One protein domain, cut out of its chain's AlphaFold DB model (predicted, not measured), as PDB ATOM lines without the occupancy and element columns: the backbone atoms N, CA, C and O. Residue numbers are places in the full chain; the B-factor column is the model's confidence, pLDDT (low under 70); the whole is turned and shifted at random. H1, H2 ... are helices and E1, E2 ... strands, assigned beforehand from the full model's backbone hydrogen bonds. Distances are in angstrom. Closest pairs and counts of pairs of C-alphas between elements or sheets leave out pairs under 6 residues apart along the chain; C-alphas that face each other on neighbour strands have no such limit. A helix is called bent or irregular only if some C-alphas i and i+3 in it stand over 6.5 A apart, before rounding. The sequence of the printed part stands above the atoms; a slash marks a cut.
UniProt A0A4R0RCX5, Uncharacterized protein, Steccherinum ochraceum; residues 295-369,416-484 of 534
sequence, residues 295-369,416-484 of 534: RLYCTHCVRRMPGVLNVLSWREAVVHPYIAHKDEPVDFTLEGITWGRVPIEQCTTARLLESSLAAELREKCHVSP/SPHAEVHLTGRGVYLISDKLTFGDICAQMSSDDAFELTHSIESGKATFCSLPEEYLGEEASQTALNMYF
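This is residues 295 to 369 and 416 to 484 of the 534 residues of an uncharacterized protein of Steccherinum ochraceum (UniProt A0A4R0RCX5). A small sheet of three strands, E2, E4 and E5, makes the middle, with the long helix H4 running slantwise over one of its faces and H7 crossing the opposite face, H6 side by side with H7. Next to E2 is a second, two-stranded ribbon, E1 and E3, with H2 packed on E1; the last turns of H4, from residue 362, and the residues after it up to 369 stick out near one end of the longest axis, and H8 is an outlying helix near the other end. The printed part has 144 residues with eight named helices and five named strands, in the order E1 H1 E2 H2 H3 E3 H4 H5 E4 H6 H7 E5 H8. The larger sheet is mixed, in the order E2, E4, E5, and the ribbon is antiparallel; the class is mostly helix. The whole is compact, with a radius of gyration of the C-alphas of 15.3 A and spans of 48 by 34 by 28 A.

E1, residues 296 to 298, is the antiparallel neighbour of E3, residues 339 to 341, with N 297 and O 340 2.9 A apart. H1, residues 299 to 304, only grazes the sheet of E2, residues 308 to 311, E4, residues 428 to 432, and E5, residues 461 to 464. The closest C-alphas of E1 and E2 are those of Tyr 297 and Val 311, 5.3 A apart. H2, residues 314 to 324, is irregular, with C-alphas 318 and 321 7.0 A apart; its closest C-alpha to E1 is that of Trp 314, 6.7 A from that of Leu 296. H3, residues 332 to 335, is close to H2 but not clearly touching, with the C-alphas of Pro 321 and Thr 333 7.0 A apart. H4, residues 344 to 365, is on the sheet at a height of 7.7 A, over E4 and only just not over E5, on which 2 of its C-alphas fall; it runs slantwise to the strands, at 34 degrees to E4 on the local plane. The closest C-alphas of H4 and E4 are those of Ala 350 and Val 428, 6.3 A apart. H5, residues 417 to 424, is close to H2 but not clearly touching, with the C-alphas of Glu 316 and Thr 424 6.2 A apart. E4 is antiparallel to E2, with N 309 and O 430 2.8 A apart, and parallel to E5, with N 464 and O 431 2.8 A apart. H6, residues 437 to 443, and H7, residues 446 to 457, are close but not clearly touching, the C-alphas of Cys 441 and Ala 449 being 5.7 A apart, at a shallow tilt of 22 degrees, opposite ways. E4, H6 H7 and E5 form a strand-helix-strand unit, two parallel neighbour strands with helices between, and its crossover is right-handed. H7 is on the opposite face from H4, at a height of 10.8 A, and runs across the strands, at 81 degrees to E5 on the local plane. H8, residues 475 to 484, is close to H1 but not clearly touching, with the C-alphas of Arg 303 and Ala 475 7.0 A apart. Every O i to N i+4 pair is within hydrogen-bond range in H1, H5, H6, H7 and H8, against 4 of 7 in H2 and 17 of 18 in H4; H3 is too short for such a pair.

E1 begins at C-alpha 296, (1.626, 10.733, 12.739). H4 is 30.5 A long from first to last C-alpha and ends at C-alpha 365, (20.885, 8.101, 30.422). H7 measures 16.4 A, H2 15.2 A, H8 13.9 A and E4 13.4 A. H8 ends at C-alpha 484, (11.958, 35.045, -4.184).

The two C-alphas farthest apart are those of Pro 369 and Glu 474, 48.7 A. Residues 370 to 415 are cut out, and C-alphas 369 and 416 are 10.9 A apart across the cut. Of the links that are printed whole, none is long. The model's mean pLDDT over the printed part is 78.2; residues 330 to 334, 365, 368, 416 to 425 and 471 to 484 are under 70.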
ATOM      1  N   ARG A 295       1.179   6.234  14.030       97.19
ATOM      2  CA  ARG A 295       2.274   7.153  13.742       97.19
ATOM      3  C   ARG A 295       1.760   8.291  12.892       97.19
ATOM      4  O   ARG A 295       1.052   8.077  11.905       97.19
ATOM      5  N   LEU A 296       2.100   9.494  13.314       97.81
ATOM      6  CA  LEU A 296       1.626  10.733  12.739       97.81
ATOM      7  C   LEU A 296       2.791  11.533  12.178       97.81
ATOM      8  O   LEU A 296       3.938  11.366  12.584       97.81
ATOM      9  N   TYR A 297       2.469  12.434  11.263       96.75
ATOM     10  CA  TYR A 297       3.379  13.470  10.803       96.75
ATOM     11  C   TYR A 297       2.649  14.809  10.729       96.75
ATOM     12  O   TYR A 297       1.444  14.873  10.457       96.75
ATOM     13  N   CYS A 298       3.390  15.888  10.965       96.19
ATOM     14  CA  CYS A 298       2.898  17.251  10.807       96.19
ATOM     15  C   CYS A 298       2.921  17.627   9.319       96.19
ATOM     16  O   CYS A 298       3.986  17.655   8.695       96.19
ATOM     17  N   THR A 299       1.760  17.921   8.728       94.12
ATOM     18  CA  THR A 299       1.663  18.270   7.297       94.12
ATOM     19  C   THR A 299       2.377  19.582   6.974       94.12
ATOM     20  O   THR A 299       2.906  19.744   5.875       94.12
ATOM     21  N   HIS A 300       2.435  20.505   7.936       92.12
ATOM     22  CA  HIS A 300       3.168  21.761   7.805       92.12
ATOM     23  C   HIS A 300       4.681  21.525   7.719       92.12
ATOM     24  O   HIS A 300       5.323  22.029   6.799       92.12
ATOM     25  N   CYS A 301       5.245  20.672   8.583       92.81
ATOM     26  CA  CYS A 301       6.659  20.290   8.491       92.81
ATOM     27  C   CYS A 301       7.004  19.635   7.154       92.81
ATOM     28  O   CYS A 301       8.020  19.983   6.564       92.81
ATOM     29  N   VAL A 302       6.151  18.736   6.650       93.19
ATOM     30  CA  VAL A 302       6.359  18.083   5.345       93.19
ATOM     31  C   VAL A 302       6.337  19.094   4.198       93.19
ATOM     32  O   VAL A 302       7.131  18.988   3.272       93.19
ATOM     33  N   ARG A 303       5.460  20.104   4.248       90.44
ATOM     34  CA  ARG A 303       5.441  21.176   3.237       90.44
ATOM     35  C   ARG A 303       6.690  22.049   3.295       90.44
ATOM     36  O   ARG A 303       7.179  22.468   2.251       90.44
ATOM     37  N   ARG A 304       7.180  22.339   4.504       88.38
ATOM     38  CA  ARG A 304       8.396  23.130   4.731       88.38
ATOM     39  C   ARG A 304       9.658  22.369   4.324       88.38
ATOM     40  O   ARG A 304      10.612  22.991   3.877       88.38
ATOM     41  N   MET A 305       9.652  21.046   4.473       87.50
ATOM     42  CA  MET A 305      10.772  20.162   4.154       87.50
ATOM     43  C   MET A 305      10.287  18.994   3.279       87.50
ATOM     44  O   MET A 305      10.137  17.874   3.782       87.50
ATOM     45  N   PRO A 306      10.007  19.236   1.983       88.81
ATOM     46  CA  PRO A 306       9.567  18.186   1.071       88.81
ATOM     47  C   PRO A 306      10.546  17.011   1.067       88.81
ATOM     48  O   PRO A 306      11.758  17.199   1.066       88.81
ATOM     49  N   GLY A 307      10.015  15.790   1.092       89.25
ATOM     50  CA  GLY A 307      10.787  14.551   1.153       89.25
ATOM     51  C   GLY A 307      11.452  14.248   2.503       89.25
ATOM     52  O   GLY A 307      12.180  13.261   2.587       89.25
ATOM     53  N   VAL A 308      11.183  15.020   3.562       90.44
ATOM     54  CA  VAL A 308      11.551  14.674   4.945       90.44
ATOM     55  C   VAL A 308      10.286  14.501   5.783       90.44
ATOM     56  O   VAL A 308       9.474  15.413   5.929       90.44
ATOM     57  N   LEU A 309      10.121  13.319   6.373       93.81
ATOM     58  CA  LEU A 309       8.969  12.960   7.191       93.81
ATOM     59  C   LEU A 309       9.395  12.783   8.651       93.81
ATOM     60  O   LEU A 309      10.098  11.831   8.983       93.81
ATOM     61  N   ASN A 310       8.957  13.689   9.526       94.31
ATOM     62  CA  ASN A 310       9.114  13.534  10.973       94.31
ATOM     63  C   ASN A 310       7.972  12.665  11.518       94.31
ATOM     64  O   ASN A 310       6.813  13.092  11.522       94.31
ATOM     65  N   VAL A 311       8.306  11.443  11.919       95.88
ATOM     66  CA  VAL A 311       7.374  10.427  12.401       95.88
ATOM     67  C   VAL A 311       7.268  10.502  13.917       95.88
ATOM     68  O   VAL A 311       8.256  10.334  14.626       95.88
ATOM     69  N   LEU A 312       6.048  10.736  14.393       95.88
ATOM     70  CA  LEU A 312       5.720  11.043  15.780       95.88
ATOM     71  C   LEU A 312       4.674  10.057  16.310       95.88
ATOM     72  O   LEU A 312       3.728   9.698  15.599       95.88
ATOM     73  N   SER A 313       4.779   9.653  17.574       95.69
ATOM     74  CA  SER A 313       3.643   9.073  18.298       95.69
ATOM     75  C   SER A 313       2.597  10.150  18.614       95.69
ATOM     76  O   SER A 313       2.845  11.350  18.480       95.69
ATOM     77  N   TRP A 314       1.404   9.750  19.062       96.81
ATOM     78  CA  TRP A 314       0.330  10.710  19.335       96.81
ATOM     79  C   TRP A 314       0.688  11.714  20.449       96.81
ATOM     80  O   TRP A 314       0.321  12.883  20.353       96.81
ATOM     81  N   ARG A 315       1.454  11.313  21.476       95.00
ATOM     82  CA  ARG A 315       1.917  12.238  22.531       95.00
ATOM     83  C   ARG A 315       2.909  13.257  21.987       95.00
ATOM     84  O   ARG A 315       2.813  14.445  22.286       95.00
ATOM     85  N   GLU A 316       3.835  12.795  21.158       93.81
ATOM     86  CA  GLU A 316       4.860  13.642  20.549       93.81
ATOM     87  C   GLU A 316       4.214  14.627  19.571       93.81
ATOM     88  O   GLU A 316       4.556  15.805  19.571       93.81
ATOM     89  N   ALA A 317       3.192  14.185  18.830       95.50
ATOM     90  CA  ALA A 317       2.376  15.041  17.978       95.50
ATOM     91  C   ALA A 317       1.668  16.159  18.769       95.50
ATOM     92  O   ALA A 317       1.650  17.304  18.329       95.50
ATOM     93  N   VAL A 318       1.145  15.887  19.971       93.88
ATOM     94  CA  VAL A 318       0.528  16.929  20.822       93.88
ATOM     95  C   VAL A 318       1.544  17.989  21.261       93.88
ATOM     96  O   VAL A 318       1.212  19.173  21.346       93.88
ATOM     97  N   VAL A 319       2.781  17.580  21.546       91.94
ATOM     98  CA  VAL A 319       3.847  18.475  22.023       91.94
ATOM     99  C   VAL A 319       4.506  19.242  20.876       91.94
ATOM    100  O   VAL A 319       4.894  20.400  21.045       91.94
ATOM    101  N   HIS A 320       4.613  18.618  19.706       93.00
ATOM    102  CA  HIS A 320       5.378  19.093  18.559       93.00
ATOM    103  C   HIS A 320       5.100  20.556  18.164       93.00
ATOM    104  O   HIS A 320       6.077  21.298  18.037       93.00
ATOM    105  N   PRO A 321       3.844  21.048  18.072       91.31
ATOM    106  CA  PRO A 321       3.580  22.449  17.742       91.31
ATOM    107  C   PRO A 321       4.247  23.457  18.676       91.31
ATOM    108  O   PRO A 321       4.643  24.538  18.255       91.31
ATOM    109  N   TYR A 322       4.420  23.101  19.946       87.44
ATOM    110  CA  TYR A 322       5.018  23.983  20.945       87.44
ATOM    111  C   TYR A 322       6.545  23.969  20.936       87.44
ATOM    112  O   TYR A 322       7.153  24.847  21.549       87.44
ATOM    113  N   ILE A 323       7.157  22.983  20.279       87.88
ATOM    114  CA  ILE A 323       8.610  22.850  20.164       87.88
ATOM    115  C   ILE A 323       9.062  23.314  18.780       87.88
ATOM    116  O   ILE A 323       9.861  24.242  18.688       87.88
ATOM    117  N   ALA A 324       8.522  22.701  17.725       89.44
ATOM    118  CA  ALA A 324       8.931  22.933  16.342       89.44
ATOM    119  C   ALA A 324       8.382  24.245  15.760       89.44
ATOM    120  O   ALA A 324       9.006  24.829  14.881       89.44
ATOM    121  N   HIS A 325       7.248  24.739  16.273       89.75
ATOM    122  CA  HIS A 325       6.580  25.950  15.769       89.75
ATOM    123  C   HIS A 325       6.479  27.054  16.830       89.75
ATOM    124  O   HIS A 325       5.606  27.916  16.768       89.75
ATOM    125  N   LYS A 326       7.376  27.051  17.826       86.44
ATOM    126  CA  LYS A 326       7.348  28.007  18.950       86.44
ATOM    127  C   LYS A 326       7.528  29.474  18.522       86.44
ATOM    128  O   LYS A 326       7.046  30.362  19.223       86.44
ATOM    129  N   ASP A 327       8.238  29.694  17.414       88.06
ATOM    130  CA  ASP A 327       8.591  31.015  16.877       88.06
ATOM    131  C   ASP A 327       7.647  31.452  15.741       88.06
ATOM    132  O   ASP A 327       7.745  32.571  15.237       88.06
ATOM    133  N   GLU A 328       6.714  30.584  15.337       86.69
ATOM    134  CA  GLU A 328       5.725  30.899  14.310       86.69
ATOM    135  C   GLU A 328       4.575  31.732  14.909       86.69
ATOM    136  O   GLU A 328       4.224  31.572  16.086       86.69
ATOM    137  N   PRO A 329       3.977  32.659  14.134       82.44
ATOM    138  CA  PRO A 329       2.906  33.504  14.633       82.44
ATOM    139  C   PRO A 329       1.741  32.660  15.143       82.44
ATOM    140  O   PRO A 329       1.323  31.677  14.542       82.44
ATOM    141  N   VAL A 330       1.194  33.086  16.272       65.75
ATOM    142  CA  VAL A 330       0.265  32.296  17.080       65.75
ATOM    143  C   VAL A 330      -0.980  31.833  16.304       65.75
ATOM    144  O   VAL A 330      -1.450  30.714  16.521       65.75
ATOM    145  N   ASP A 331      -1.494  32.653  15.387       68.50
ATOM    146  CA  ASP A 331      -2.679  32.325  14.582       68.50
ATOM    147  C   ASP A 331      -2.413  31.212  13.553       68.50
ATOM    148  O   ASP A 331      -3.323  30.472  13.188       68.50
ATOM    149  N   PHE A 332      -1.152  31.012  13.162       63.72
ATOM    150  CA  PHE A 332      -0.746  29.967  12.226       63.72
ATOM    151  C   PHE A 332      -0.961  28.556  12.801       63.72
ATOM    152  O   PHE A 332      -1.365  27.635  12.091       63.72
ATOM    153  N   THR A 333      -0.755  28.395  14.112       61.28
ATOM    154  CA  THR A 333      -0.791  27.078  14.770       61.28
ATOM    155  C   THR A 333      -2.169  26.408  14.772       61.28
ATOM    156  O   THR A 333      -2.247  25.195  14.944       61.28
ATOM    157  N   LEU A 334      -3.252  27.169  14.569       63.81
ATOM    158  CA  LEU A 334      -4.623  26.657  14.636       63.81
ATOM    159  C   LEU A 334      -5.206  26.234  13.289       63.81
ATOM    160  O   LEU A 334      -5.921  25.239  13.225       63.81
ATOM    161  N   GLU A 335      -4.936  26.994  12.230       70.25
ATOM    162  CA  GLU A 335      -5.524  26.741  10.907       70.25
ATOM    163  C   GLU A 335      -4.548  26.016   9.969       70.25
ATOM    164  O   GLU A 335      -4.976  25.358   9.020       70.25
ATOM    165  N   GLY A 336      -3.238  26.098  10.238       72.25
ATOM    166  CA  GLY A 336      -2.194  25.546   9.373       72.25
ATOM    167  C   GLY A 336      -1.713  24.142   9.743       72.25
ATOM    168  O   GLY A 336      -1.309  23.387   8.856       72.25
ATOM    169  N   ILE A 337      -1.754  23.770  11.027       84.94
ATOM    170  CA  ILE A 337      -1.198  22.493  11.491       84.94
ATOM    171  C   ILE A 337      -2.267  21.409  11.400       84.94
ATOM    172  O   ILE A 337      -3.170  21.318  12.232       84.94
ATOM    173  N   THR A 338      -2.134  20.546  10.397       92.06
ATOM    174  CA  THR A 338      -2.911  19.310  10.300       92.06
ATOM    175  C   THR A 338      -2.004  18.095  10.453       92.06
ATOM    176  O   THR A 338      -0.782  18.167  10.298       92.06
ATOM    177  N   TRP A 339      -2.614  16.965  10.792       96.06
ATOM    178  CA  TRP A 339      -1.913  15.720  11.076       96.06
ATOM    179  C   TRP A 339      -2.283  14.675  10.036       96.06
ATOM    180  O   TRP A 339      -3.465  14.447   9.777       96.06
ATOM    181  N   GLY A 340      -1.270  14.049   9.442       96.19
ATOM    182  CA  GLY A 340      -1.441  12.890   8.574       96.19
ATOM    183  C   GLY A 340      -0.995  11.610   9.274       96.19
ATOM    184  O   GLY A 340      -0.149  11.649  10.166       96.19
ATOM    185  N   ARG A 341      -1.554  10.466   8.862       97.25
ATOM    186  CA  ARG A 341      -1.072   9.148   9.294       97.25
ATOM    187  C   ARG A 341       0.077   8.691   8.413       97.25
ATOM    188  O   ARG A 341      -0.031   8.733   7.190       97.25
ATOM    189  N   VAL A 342       1.138   8.204   9.040       96.56
ATOM    190  CA  VAL A 342       2.265   7.589   8.339       96.56
ATOM    191  C   VAL A 342       1.806   6.260   7.711       96.56
ATOM    192  O   VAL A 342       1.128   5.472   8.381       96.56
ATOM    193  N   PRO A 343       2.136   5.989   6.435       94.69
ATOM    194  CA  PRO A 343       1.880   4.702   5.794       94.69
ATOM    195  C   PRO A 343       2.459   3.517   6.579       94.69
ATOM    196  O   PRO A 343       3.558   3.589   7.128       94.69
ATOM    197  N   ILE A 344       1.750   2.383   6.590       94.12
ATOM    198  CA  ILE A 344       2.104   1.217   7.425       94.12
ATOM    199  C   ILE A 344       3.514   0.664   7.159       94.12
ATOM    200  O   ILE A 344       4.193   0.203   8.080       94.12
ATOM    201  N   GLU A 345       3.972   0.748   5.912       93.00
ATOM    202  CA  GLU A 345       5.311   0.330   5.490       93.00
ATOM    203  C   GLU A 345       6.388   1.170   6.192       93.00
ATOM    204  O   GLU A 345       7.325   0.634   6.785       93.00
ATOM    205  N   GLN A 346       6.188   2.488   6.234       93.94
ATOM    206  CA  GLN A 346       7.080   3.444   6.887       93.94
ATOM    207  C   GLN A 346       7.006   3.370   8.413       93.94
ATOM    208  O   GLN A 346       8.029   3.538   9.073       93.94
ATOM    209  N   CYS A 347       5.842   3.040   8.983       94.25
ATOM    210  CA  CYS A 347       5.707   2.802  10.422       94.25
ATOM    211  C   CYS A 347       6.646   1.690  10.908       94.25
ATOM    212  O   CYS A 347       7.182   1.774  12.007       94.25
ATOM    213  N   THR A 348       6.863   0.646  10.101       93.38
ATOM    214  CA  THR A 348       7.771  -0.453  10.471       93.38
ATOM    215  C   THR A 348       9.214   0.039  10.568       93.38
ATOM    216  O   THR A 348       9.894  -0.243  11.552       93.38
ATOM    217  N   THR A 349       9.657   0.837   9.595       93.31
ATOM    218  CA  THR A 349      10.986   1.464   9.614       93.31
ATOM    219  C   THR A 349      11.130   2.442  10.777       93.31
ATOM    220  O   THR A 349      12.123   2.383  11.501       93.31
ATOM    221  N   ALA A 350      10.124   3.290  11.009       92.38
ATOM    222  CA  ALA A 350      10.117   4.235  12.120       92.38
ATOM    223  C   ALA A 350      10.244   3.522  13.475       92.38
ATOM    224  O   ALA A 350      11.106   3.881  14.265       92.38
ATOM    225  N   ARG A 351       9.497   2.435  13.709       92.50
ATOM    226  CA  ARG A 351       9.580   1.651  14.957       92.50
ATOM    227  C   ARG A 351      10.955   1.040  15.207       92.50
ATOM    228  O   ARG A 351      11.390   0.944  16.356       92.50
ATOM    229  N   LEU A 352      11.642   0.600  14.152       90.38
ATOM    230  CA  LEU A 352      13.010   0.090  14.276       90.38
ATOM    231  C   LEU A 352      13.968   1.206  14.709       90.38
ATOM    232  O   LEU A 352      14.778   0.991  15.612       90.38
ATOM    233  N   LEU A 353      13.829   2.402  14.127       89.69
ATOM    234  CA  LEU A 353      14.600   3.580  14.529       89.69
ATOM    235  C   LEU A 353      14.269   4.020  15.957       89.69
ATOM    236  O   LEU A 353      15.183   4.245  16.739       89.69
ATOM    237  N   GLU A 354      12.989   4.079  16.322       89.19
ATOM    238  CA  GLU A 354      12.526   4.396  17.678       89.19
ATOM    239  C   GLU A 354      13.116   3.420  18.700       89.19
ATOM    240  O   GLU A 354      13.623   3.837  19.736       89.19
ATOM    241  N   SER A 355      13.114   2.119  18.394       86.94
ATOM    242  CA  SER A 355      13.677   1.084  19.270       86.94
ATOM    243  C   SER A 355      15.191   1.230  19.435       86.94
ATOM    244  O   SER A 355      15.705   1.102  20.549       86.94
ATOM    245  N   SER A 356      15.899   1.523  18.338       86.81
ATOM    246  CA  SER A 356      17.340   1.797  18.347       86.81
ATOM    247  C   SER A 356      17.651   3.048  19.165       86.81
ATOM    248  O   SER A 356      18.496   3.019  20.060       86.81
ATOM    249  N   LEU A 357      16.908   4.129  18.924       81.94
ATOM    250  CA  LEU A 357      17.063   5.383  19.639       81.94
ATOM    251  C   LEU A 357      16.746   5.217  21.128       81.94
ATOM    252  O   LEU A 357      17.481   5.715  21.972       81.94
ATOM    253  N   ALA A 358      15.689   4.491  21.480       79.75
ATOM    254  CA  ALA A 358      15.347   4.211  22.868       79.75
ATOM    255  C   ALA A 358      16.431   3.376  23.570       79.75
ATOM    256  O   ALA A 358      16.648   3.532  24.772       79.75
ATOM    257  N   ALA A 359      17.122   2.478  22.859       82.06
ATOM    258  CA  ALA A 359      18.273   1.757  23.402       82.06
ATOM    259  C   ALA A 359      19.471   2.693  23.635       82.06
ATOM    260  O   ALA A 359      20.028   2.708  24.732       82.06
ATOM    261  N   GLU A 360      19.802   3.538  22.658       82.31
ATOM    262  CA  GLU A 360      20.885   4.524  22.767       82.31
ATOM    263  C   GLU A 360      20.612   5.560  23.868       82.31
ATOM    264  O   GLU A 360      21.495   5.910  24.649       82.31
ATOM    265  N   LEU A 361      19.373   6.049  23.970       75.44
ATOM    266  CA  LEU A 361      18.965   6.973  25.021       75.44
ATOM    267  C   LEU A 361      19.051   6.317  26.393       75.44
ATOM    268  O   LEU A 361      19.532   6.966  27.315       75.44
ATOM    269  N   ARG A 362      18.659   5.043  26.535       76.12
ATOM    270  CA  ARG A 362      18.857   4.292  27.786       76.12
ATOM    271  C   ARG A 362      20.336   4.218  28.163       76.12
ATOM    272  O   ARG A 362      20.680   4.517  29.305       76.12
ATOM    273  N   GLU A 363      21.209   3.928  27.202       80.75
ATOM    274  CA  GLU A 363      22.657   3.897  27.420       80.75
ATOM    275  C   GLU A 363      23.210   5.275  27.816       80.75
ATOM    276  O   GLU A 363      23.892   5.402  28.833       80.75
ATOM    277  N   LYS A 364      22.843   6.340  27.094       77.06
ATOM    278  CA  LYS A 364      23.239   7.724  27.412       77.06
ATOM    279  C   LYS A 364      22.694   8.197  28.759       77.06
ATOM    280  O   LYS A 364      23.380   8.928  29.473       77.06
ATOM    281  N   CYS A 365      21.480   7.792  29.124       69.25
ATOM    282  CA  CYS A 365      20.885   8.101  30.422       69.25
ATOM    283  C   CYS A 365      21.717   7.521  31.569       69.25
ATOM    284  O   CYS A 365      21.853   8.185  32.592       69.25
ATOM    285  N   HIS A 366      22.353   6.358  31.393       70.56
ATOM    286  CA  HIS A 366      23.242   5.789  32.411       70.56
ATOM    287  C   HIS A 366      24.471   6.654  32.724       70.56
ATOM    288  O   HIS A 366      25.046   6.501  33.800       70.56
ATOM    289  N   VAL A 367      24.843   7.576  31.831       72.12
ATOM    290  CA  VAL A 367      26.014   8.460  31.975       72.12
ATOM    291  C   VAL A 367      25.628   9.885  32.405       72.12
ATOM    292  O   VAL A 367      26.494  10.730  32.613       72.12
ATOM    293  N   SER A 368      24.330  10.178  32.542       68.25
ATOM    294  CA  SER A 368      23.842  11.506  32.934       68.25
ATOM    295  C   SER A 368      24.231  11.825  34.388       68.25
ATOM    296  O   SER A 368      24.041  10.965  35.249       68.25
ATOM    297  N   PRO A 369      24.728  13.039  34.697       73.50
ATOM    298  CA  PRO A 369      25.042  13.437  36.073       73.50
ATOM    299  C   PRO A 369      23.796  13.822  36.886       73.50
ATOM    300  O   PRO A 369      23.835  13.835  38.109       73.50
ATOM    301  N   SER A 416      15.279  15.014  34.769       49.91
ATOM    302  CA  SER A 416      14.607  16.319  34.930       49.91
ATOM    303  C   SER A 416      13.478  16.463  33.894       49.91
ATOM    304  O   SER A 416      13.739  16.165  32.726       49.91
ATOM    305  N   PRO A 417      12.246  16.878  34.255       46.38
ATOM    306  CA  PRO A 417      11.121  16.961  33.316       46.38
ATOM    307  C   PRO A 417      11.447  17.699  32.013       46.38
ATOM    308  O   PRO A 417      10.863  17.428  30.969       46.38
ATOM    309  N   HIS A 418      12.432  18.595  32.050       45.28
ATOM    310  CA  HIS A 418      12.978  19.251  30.870       45.28
ATOM    311  C   HIS A 418      13.687  18.284  29.904       45.28
ATOM    312  O   HIS A 418      13.515  18.390  28.695       45.28
ATOM    313  N   ALA A 419      14.460  17.324  30.410       49.47
ATOM    314  CA  ALA A 419      15.230  16.383  29.609       49.47
ATOM    315  C   ALA A 419      14.355  15.325  28.918       49.47
ATOM    316  O   ALA A 419      14.615  15.012  27.761       49.47
ATOM    317  N   GLU A 420      13.313  14.795  29.570       49.31
ATOM    318  CA  GLU A 420      12.419  13.830  28.912       49.31
ATOM    319  C   GLU A 420      11.553  14.504  27.840       49.31
ATOM    320  O   GLU A 420      11.421  13.967  26.747       49.31
ATOM    321  N   VAL A 421      11.056  15.722  28.078       49.06
ATOM    322  CA  VAL A 421      10.289  16.500  27.083       49.06
ATOM    323  C   VAL A 421      11.149  16.881  25.874       49.06
ATOM    324  O   VAL A 421      10.673  16.858  24.740       49.06
ATOM    325  N   HIS A 422      12.437  17.179  26.078       51.47
ATOM    326  CA  HIS A 422      13.374  17.406  24.973       51.47
ATOM    327  C   HIS A 422      13.690  16.138  24.166       51.47
ATOM    328  O   HIS A 422      14.110  16.252  23.012       51.47
ATOM    329  N   LEU A 423      13.507  14.951  24.749       51.62
ATOM    330  CA  LEU A 423      13.814  13.671  24.108       51.62
ATOM    331  C   LEU A 423      12.592  13.022  23.460       51.62
ATOM    332  O   LEU A 423      12.725  12.499  22.363       51.62
ATOM    333  N   THR A 424      11.424  13.101  24.097       52.31
ATOM    334  CA  THR A 424      10.145  12.608  23.565       52.31
ATOM    335  C   THR A 424       9.540  13.586  22.562       52.31
ATOM    336  O   THR A 424       8.820  13.194  21.668       52.31
ATOM    337  N   GLY A 425       9.885  14.874  22.592       58.50
ATOM    338  CA  GLY A 425       9.415  15.821  21.573       58.50
ATOM    339  C   GLY A 425      10.015  15.629  20.171       58.50
ATOM    340  O   GLY A 425       9.645  16.367  19.257       58.50
ATOM    341  N   ARG A 426      10.971  14.708  19.994       70.25
ATOM    342  CA  ARG A 426      11.737  14.547  18.753       70.25
ATOM    343  C   ARG A 426      11.502  13.157  18.180       70.25
ATOM    344  O   ARG A 426      12.188  12.213  18.559       70.25
ATOM    345  N   GLY A 427      10.535  13.076  17.270       82.88
ATOM    346  CA  GLY A 427      10.270  11.891  16.462       82.88
ATOM    347  C   GLY A 427      11.477  11.437  15.636       82.88
ATOM    348  O   GLY A 427      12.565  12.021  15.685       82.88
ATOM    349  N   VAL A 428      11.285  10.372  14.866       89.69
ATOM    350  CA  VAL A 428      12.311   9.848  13.953       89.69
ATOM    351  C   VAL A 428      12.108  10.401  12.550       89.69
ATOM    352  O   VAL A 428      10.979  10.607  12.107       89.69
ATOM    353  N   TYR A 429      13.199  10.630  11.824       89.19
ATOM    354  CA  TYR A 429      13.136  11.217  10.489       89.19
ATOM    355  C   TYR A 429      13.257  10.139   9.410       89.19
ATOM    356  O   TYR A 429      14.207   9.357   9.379       89.19
ATOM    357  N   LEU A 430      12.305  10.114   8.487       87.88
ATOM    358  CA  LEU A 430      12.384   9.326   7.264       87.88
ATOM    359  C   LEU A 430      12.657  10.277   6.097       87.88
ATOM    360  O   LEU A 430      11.889  11.204   5.856       87.88
ATOM    361  N   ILE A 431      13.768  10.072   5.399       88.25
ATOM    362  CA  ILE A 431      14.232  10.934   4.310       88.25
ATOM    363  C   ILE A 431      14.018  10.197   2.991       88.25
ATOM    364  O   ILE A 431      14.356   9.022   2.887       88.25
ATOM    365  N   SER A 432      13.489  10.867   1.970       86.50
ATOM    366  CA  SER A 432      13.378  10.262   0.646       86.50
ATOM    367  C   SER A 432      14.754   9.884   0.100       86.50
ATOM    368  O   SER A 432      15.666  10.703   0.048       86.50
ATOM    369  N   ASP A 433      14.860   8.658  -0.401       85.56
ATOM    370  CA  ASP A 433      15.977   8.155  -1.210       85.56
ATOM    371  C   ASP A 433      16.300   8.993  -2.464       85.56
ATOM    372  O   ASP A 433      17.397   8.880  -3.012       85.56
ATOM    373  N   LYS A 434      15.374   9.850  -2.909       83.38
ATOM    374  CA  LYS A 434      15.568  10.784  -4.026       83.38
ATOM    375  C   LYS A 434      16.254  12.092  -3.621       83.38
ATOM    376  O   LYS A 434      16.666  12.833  -4.510       83.38
ATOM    377  N   LEU A 435      16.367  12.394  -2.326       81.88
ATOM    378  CA  LEU A 435      17.038  13.600  -1.843       81.88
ATOM    379  C   LEU A 435      18.507  13.327  -1.541       81.88
ATOM    380  O   LEU A 435      18.857  12.352  -0.877       81.88
ATOM    381  N   THR A 436      19.378  14.236  -1.970       82.06
ATOM    382  CA  THR A 436      20.761  14.271  -1.497       82.06
ATOM    383  C   THR A 436      20.877  15.130  -0.239       82.06
ATOM    384  O   THR A 436      20.058  16.011   0.019       82.06
ATOM    385  N   PHE A 437      21.946  14.934   0.537       74.31
ATOM    386  CA  PHE A 437      22.249  15.810   1.676       74.31
ATOM    387  C   PHE A 437      22.379  17.288   1.259       74.31
ATOM    388  O   PHE A 437      21.983  18.180   2.002       74.31
ATOM    389  N   GLY A 438      22.877  17.551   0.043       78.75
ATOM    390  CA  GLY A 438      22.949  18.902  -0.512       78.75
ATOM    391  C   GLY A 438      21.571  19.527  -0.736       78.75
ATOM    392  O   GLY A 438      21.384  20.698  -0.410       78.75
ATOM    393  N   ASP A 439      20.602  18.742  -1.218       80.94
ATOM    394  CA  ASP A 439      19.222  19.203  -1.420       80.94
ATOM    395  C   ASP A 439      18.560  19.563  -0.087       80.94
ATOM    396  O   ASP A 439      17.900  20.593   0.027       80.94
ATOM    397  N   ILE A 440      18.809  18.748   0.939       77.06
ATOM    398  CA  ILE A 440      18.307  18.951   2.300       77.06
ATOM    399  C   ILE A 440      18.860  20.257   2.886       77.06
ATOM    400  O   ILE A 440      18.095  21.126   3.300       77.06
ATOM    401  N   CYS A 441      20.183  20.448   2.867       78.38
ATOM    402  CA  CYS A 441      20.799  21.665   3.402       78.38
ATOM    403  C   CYS A 441      20.378  22.937   2.651       78.38
ATOM    404  O   CYS A 441      20.341  24.006   3.253       78.38
ATOM    405  N   ALA A 442      20.073  22.841   1.353       80.81
ATOM    406  CA  ALA A 442      19.661  23.989   0.548       80.81
ATOM    407  C   ALA A 442      18.222  24.456   0.836       80.81
ATOM    408  O   ALA A 442      17.902  25.616   0.583       80.81
ATOM    409  N   GLN A 443      17.358  23.571   1.342       75.69
ATOM    410  CA  GLN A 443      15.930  23.845   1.550       75.69
ATOM    411  C   GLN A 443      15.580  24.257   2.987       75.69
ATOM    412  O   GLN A 443      14.473  24.727   3.242       75.69
ATOM    413  N   MET A 444      16.500  24.082   3.935       78.88
ATOM    414  CA  MET A 444      16.225  24.213   5.365       78.88
ATOM    415  C   MET A 444      16.756  25.521   5.956       78.88
ATOM    416  O   MET A 444      17.750  26.084   5.495       78.88
ATOM    417  N   SER A 445      16.120  25.986   7.037       79.88
ATOM    418  CA  SER A 445      16.748  26.993   7.898       79.88
ATOM    419  C   SER A 445      18.009  26.408   8.550       79.88
ATOM    420  O   SER A 445      18.146  25.186   8.656       79.88
ATOM    421  N   SER A 446      18.932  27.259   9.010       77.81
ATOM    422  CA  SER A 446      20.164  26.800   9.674       77.81
ATOM    423  C   SER A 446      19.886  25.871  10.857       77.81
ATOM    424  O   SER A 446      20.631  24.918  11.077       77.81
ATOM    425  N   ASP A 447      18.805  26.137  11.586       75.50
ATOM    426  CA  ASP A 447      18.441  25.404  12.794       75.50
ATOM    427  C   ASP A 447      17.839  24.038  12.443       75.50
ATOM    428  O   ASP A 447      18.249  23.025  13.013       75.50
ATOM    429  N   ASP A 448      16.950  23.985  11.442       75.88
ATOM    430  CA  ASP A 448      16.358  22.719  10.987       75.88
ATOM    431  C   ASP A 448      17.433  21.816  10.350       75.88
ATOM    432  O   ASP A 448      17.494  20.617  10.628       75.88
ATOM    433  N   ALA A 449      18.330  22.392   9.538       77.94
ATOM    434  CA  ALA A 449      19.440  21.668   8.920       77.94
ATOM    435  C   ALA A 449      20.387  21.077   9.972       77.94
ATOM    436  O   ALA A 449      20.836  19.935   9.835       77.94
ATOM    437  N   PHE A 450      20.675  21.834  11.036       80.88
ATOM    438  CA  PHE A 450      21.489  21.361  12.151       80.88
ATOM    439  C   PHE A 450      20.814  20.196  12.887       80.88
ATOM    440  O   PHE A 450      21.459  19.178  13.144       80.88
ATOM    441  N   GLU A 451      19.515  20.301  13.179       77.69
ATOM    442  CA  GLU A 451      18.773  19.237  13.858       77.69
ATOM    443  C   GLU A 451      18.696  17.951  13.022       77.69
ATOM    444  O   GLU A 451      18.906  16.856  13.557       77.69
ATOM    445  N   LEU A 452      18.452  18.060  11.715       78.06
ATOM    446  CA  LEU A 452      18.396  16.899  10.830       78.06
ATOM    447  C   LEU A 452      19.779  16.278  10.608       78.06
ATOM    448  O   LEU A 452      19.898  15.056  10.640       78.06
ATOM    449  N   THR A 453      20.832  17.086  10.464       78.81
ATOM    450  CA  THR A 453      22.215  16.584  10.356       78.81
ATOM    451  C   THR A 453      22.607  15.815  11.610       78.81
ATOM    452  O   THR A 453      23.032  14.665  11.518       78.81
ATOM    453  N   HIS A 454      22.364  16.393  12.791       80.38
ATOM    454  CA  HIS A 454      22.582  15.697  14.056       80.38
ATOM    455  C   HIS A 454      21.744  14.414  14.133       80.38
ATOM    456  O   HIS A 454      22.196  13.410  14.677       80.38
ATOM    457  N   SER A 455      20.518  14.422  13.600       76.94
ATOM    458  CA  SER A 455      19.659  13.237  13.574       76.94
ATOM    459  C   SER A 455      20.202  12.142  12.649       76.94
ATOM    460  O   SER A 455      20.151  10.974  13.021       76.94
ATOM    461  N   ILE A 456      20.775  12.485  11.493       79.56
ATOM    462  CA  ILE A 456      21.461  11.528  10.608       79.56
ATOM    463  C   ILE A 456      22.685  10.940  11.320       79.56
ATOM    464  O   ILE A 456      22.834   9.721  11.382       79.56
ATOM    465  N   GLU A 457      23.529  11.789  11.908       78.81
ATOM    466  CA  GLU A 457      24.750  11.362  12.605       78.81
ATOM    467  C   GLU A 457      24.455  10.486  13.827       78.81
ATOM    468  O   GLU A 457      25.184   9.532  14.097       78.81
ATOM    469  N   SER A 458      23.366  10.769  14.546       73.12
ATOM    470  CA  SER A 458      22.931   9.977  15.696       73.12
ATOM    471  C   SER A 458      22.040   8.787  15.322       73.12
ATOM    472  O   SER A 458      21.394   8.233  16.201       73.12
ATOM    473  N   GLY A 459      21.897   8.441  14.037       77.00
ATOM    474  CA  GLY A 459      21.057   7.317  13.596       77.00
ATOM    475  C   GLY A 459      19.549   7.482  13.851       77.00
ATOM    476  O   GLY A 459      18.810   6.503  13.820       77.00
ATOM    477  N   LYS A 460      19.076   8.709  14.101       76.19
ATOM    478  CA  LYS A 460      17.653   9.080  14.234       76.19
ATOM    479  C   LYS A 460      16.960   9.326  12.896       76.19
ATOM    480  O   LYS A 460      15.745   9.514  12.866       76.19
ATOM    481  N   ALA A 461      17.729   9.378  11.814       76.25
ATOM    482  CA  ALA A 461      17.219   9.536  10.468       76.25
ATOM    483  C   ALA A 461      17.661   8.369   9.584       76.25
ATOM    484  O   ALA A 461      18.793   7.898   9.696       76.25
ATOM    485  N   THR A 462      16.786   7.928   8.683       85.44
ATOM    486  CA  THR A 462      17.153   6.957   7.646       85.44
ATOM    487  C   THR A 462      16.565   7.337   6.299       85.44
ATOM    488  O   THR A 462      15.510   7.967   6.228       85.44
ATOM    489  N   PHE A 463      17.242   6.921   5.233       76.75
ATOM    490  CA  PHE A 463      16.730   7.055   3.877       76.75
ATOM    491  C   PHE A 463      15.760   5.910   3.568       76.75
ATOM    492  O   PHE A 463      16.054   4.744   3.839       76.75
ATOM    493  N   CYS A 464      14.606   6.230   2.994       83.12
ATOM    494  CA  CYS A 464      13.625   5.258   2.535       83.12
ATOM    495  C   CYS A 464      12.849   5.778   1.320       83.12
ATOM    496  O   CYS A 464      12.859   6.968   1.001       83.12
ATOM    497  N   SER A 465      12.157   4.877   0.630       72.56
ATOM    498  CA  SER A 465      11.277   5.264  -0.468       72.56
ATOM    499  C   SER A 465      10.008   5.908   0.103       72.56
ATOM    500  O   SER A 465       9.191   5.249   0.752       72.56
ATOM    501  N   LEU A 466       9.861   7.217  -0.109       74.88
ATOM    502  CA  LEU A 466       8.659   7.970   0.253       74.88
ATOM    503  C   LEU A 466       7.716   8.071  -0.963       74.88
ATOM    504  O   LEU A 466       8.200   8.268  -2.081       74.88
ATOM    505  N   PRO A 467       6.384   7.956  -0.780       71.81
ATOM    506  CA  PRO A 467       5.407   8.195  -1.840       71.81
ATOM    507  C   PRO A 467       5.572   9.573  -2.497       71.81
ATOM    508  O   PRO A 467       5.982  10.535  -1.847       71.81
ATOM    509  N   GLU A 468       5.227   9.684  -3.783       72.12
ATOM    510  CA  GLU A 468       5.436  10.915  -4.567       72.12
ATOM    511  C   GLU A 468       4.689  12.134  -4.016       72.12
ATOM    512  O   GLU A 468       5.179  13.257  -4.121       72.12
ATOM    513  N   GLU A 469       3.568  11.914  -3.330       72.88
ATOM    514  CA  GLU A 469       2.819  12.955  -2.617       72.88
ATOM    515  C   GLU A 469       3.651  13.697  -1.552       72.88
ATOM    516  O   GLU A 469       3.358  14.852  -1.247       72.88
ATOM    517  N   TYR A 470       4.727  13.089  -1.040       70.81
ATOM    518  CA  TYR A 470       5.653  13.716  -0.090       70.81
ATOM    519  C   TYR A 470       6.809  14.467  -0.762       70.81
ATOM    520  O   TYR A 470       7.523  15.206  -0.087       70.81
ATOM    521  N   LEU A 471       7.014  14.282  -2.068       65.69
ATOM    522  CA  LEU A 471       8.124  14.873  -2.826       65.69
ATOM    523  C   LEU A 471       7.779  16.244  -3.417       65.69
ATOM    524  O   LEU A 471       8.676  16.969  -3.834       65.69
ATOM    525  N   GLY A 472       6.492  16.606  -3.420       54.28
ATOM    526  CA  GLY A 472       6.010  17.947  -3.735       54.28
ATOM    527  C   GLY A 472       6.349  18.427  -5.149       54.28
ATOM    528  O   GLY A 472       7.122  19.372  -5.295       54.28
ATOM    529  N   GLU A 473       5.718  17.867  -6.187       47.34
ATOM    530  CA  GLU A 473       5.877  18.374  -7.567       47.34
ATOM    531  C   GLU A 473       5.400  19.837  -7.731       47.34
ATOM    532  O   GLU A 473       5.996  20.595  -8.493       47.34
ATOM    533  N   GLU A 474       4.397  20.288  -6.961       49.88
ATOM    534  CA  GLU A 474       3.905  21.685  -6.976       49.88
ATOM    535  C   GLU A 474       4.490  22.577  -5.858       49.88
ATOM    536  O   GLU A 474       4.482  23.812  -5.954       49.88
ATOM    537  N   ALA A 475       5.026  21.972  -4.793       45.72
ATOM    538  CA  ALA A 475       5.540  22.699  -3.629       45.72
ATOM    539  C   ALA A 475       6.888  23.372  -3.921       45.72
ATOM    540  O   ALA A 475       7.114  24.495  -3.473       45.72
ATOM    541  N   SER A 476       7.735  22.741  -4.742       46.50
ATOM    542  CA  SER A 476       9.027  23.297  -5.166       46.50
ATOM    543  C   SER A 476       8.866  24.656  -5.862       46.50
ATOM    544  O   SER A 476       9.528  25.628  -5.495       46.50
ATOM    545  N   GLN A 477       7.908  24.784  -6.787       46.06
ATOM    546  CA  GLN A 477       7.689  26.029  -7.531       46.06
ATOM    547  C   GLN A 477       7.086  27.139  -6.651       46.06
ATOM    548  O   GLN A 477       7.444  28.307  -6.788       46.06
ATOM    549  N   THR A 478       6.191  26.782  -5.725       44.38
ATOM    550  CA  THR A 478       5.527  27.742  -4.827       44.38
ATOM    551  C   THR A 478       6.460  28.220  -3.711       44.38
ATOM    552  O   THR A 478       6.498  29.414  -3.426       44.38
ATOM    553  N   ALA A 479       7.273  27.329  -3.134       42.84
ATOM    554  CA  ALA A 479       8.292  27.678  -2.146       42.84
ATOM    555  C   ALA A 479       9.417  28.522  -2.763       42.84
ATOM    556  O   ALA A 479       9.829  29.514  -2.161       42.84
ATOM    557  N   LEU A 480       9.842  28.210  -3.997       45.69
ATOM    558  CA  LEU A 480      10.744  29.070  -4.771       45.69
ATOM    559  C   LEU A 480      10.143  30.467  -4.965       45.69
ATOM    560  O   LEU A 480      10.819  31.458  -4.697       45.69
ATOM    561  N   ASN A 481       8.870  30.570  -5.357       50.81
ATOM    562  CA  ASN A 481       8.206  31.864  -5.543       50.81
ATOM    563  C   ASN A 481       8.067  32.657  -4.227       50.81
ATOM    564  O   ASN A 481       8.314  33.859  -4.221       50.81
ATOM    565  N   MET A 482       7.748  32.001  -3.104       43.34
ATOM    566  CA  MET A 482       7.675  32.650  -1.784       43.34
ATOM    567  C   MET A 482       9.049  33.122  -1.285       43.34
ATOM    568  O   MET A 482       9.162  34.219  -0.743       43.34
ATOM    569  N   TYR A 483      10.100  32.329  -1.511       43.16
ATOM    570  CA  TYR A 483      11.478  32.688  -1.174       43.16
ATOM    571  C   TYR A 483      11.989  33.866  -2.022       43.16
ATOM    572  O   TYR A 483      12.630  34.782  -1.500       43.16
ATOM    573  N   PHE A 484      11.652  33.903  -3.318       52.28
ATOM    574  CA  PHE A 484      11.958  35.045  -4.184       52.28
ATOM    575  C   PHE A 484      11.179  36.309  -3.794       52.28
ATOM    576  O   PHE A 484      11.752  37.399  -3.850       52.28
TER     577      PHE A 484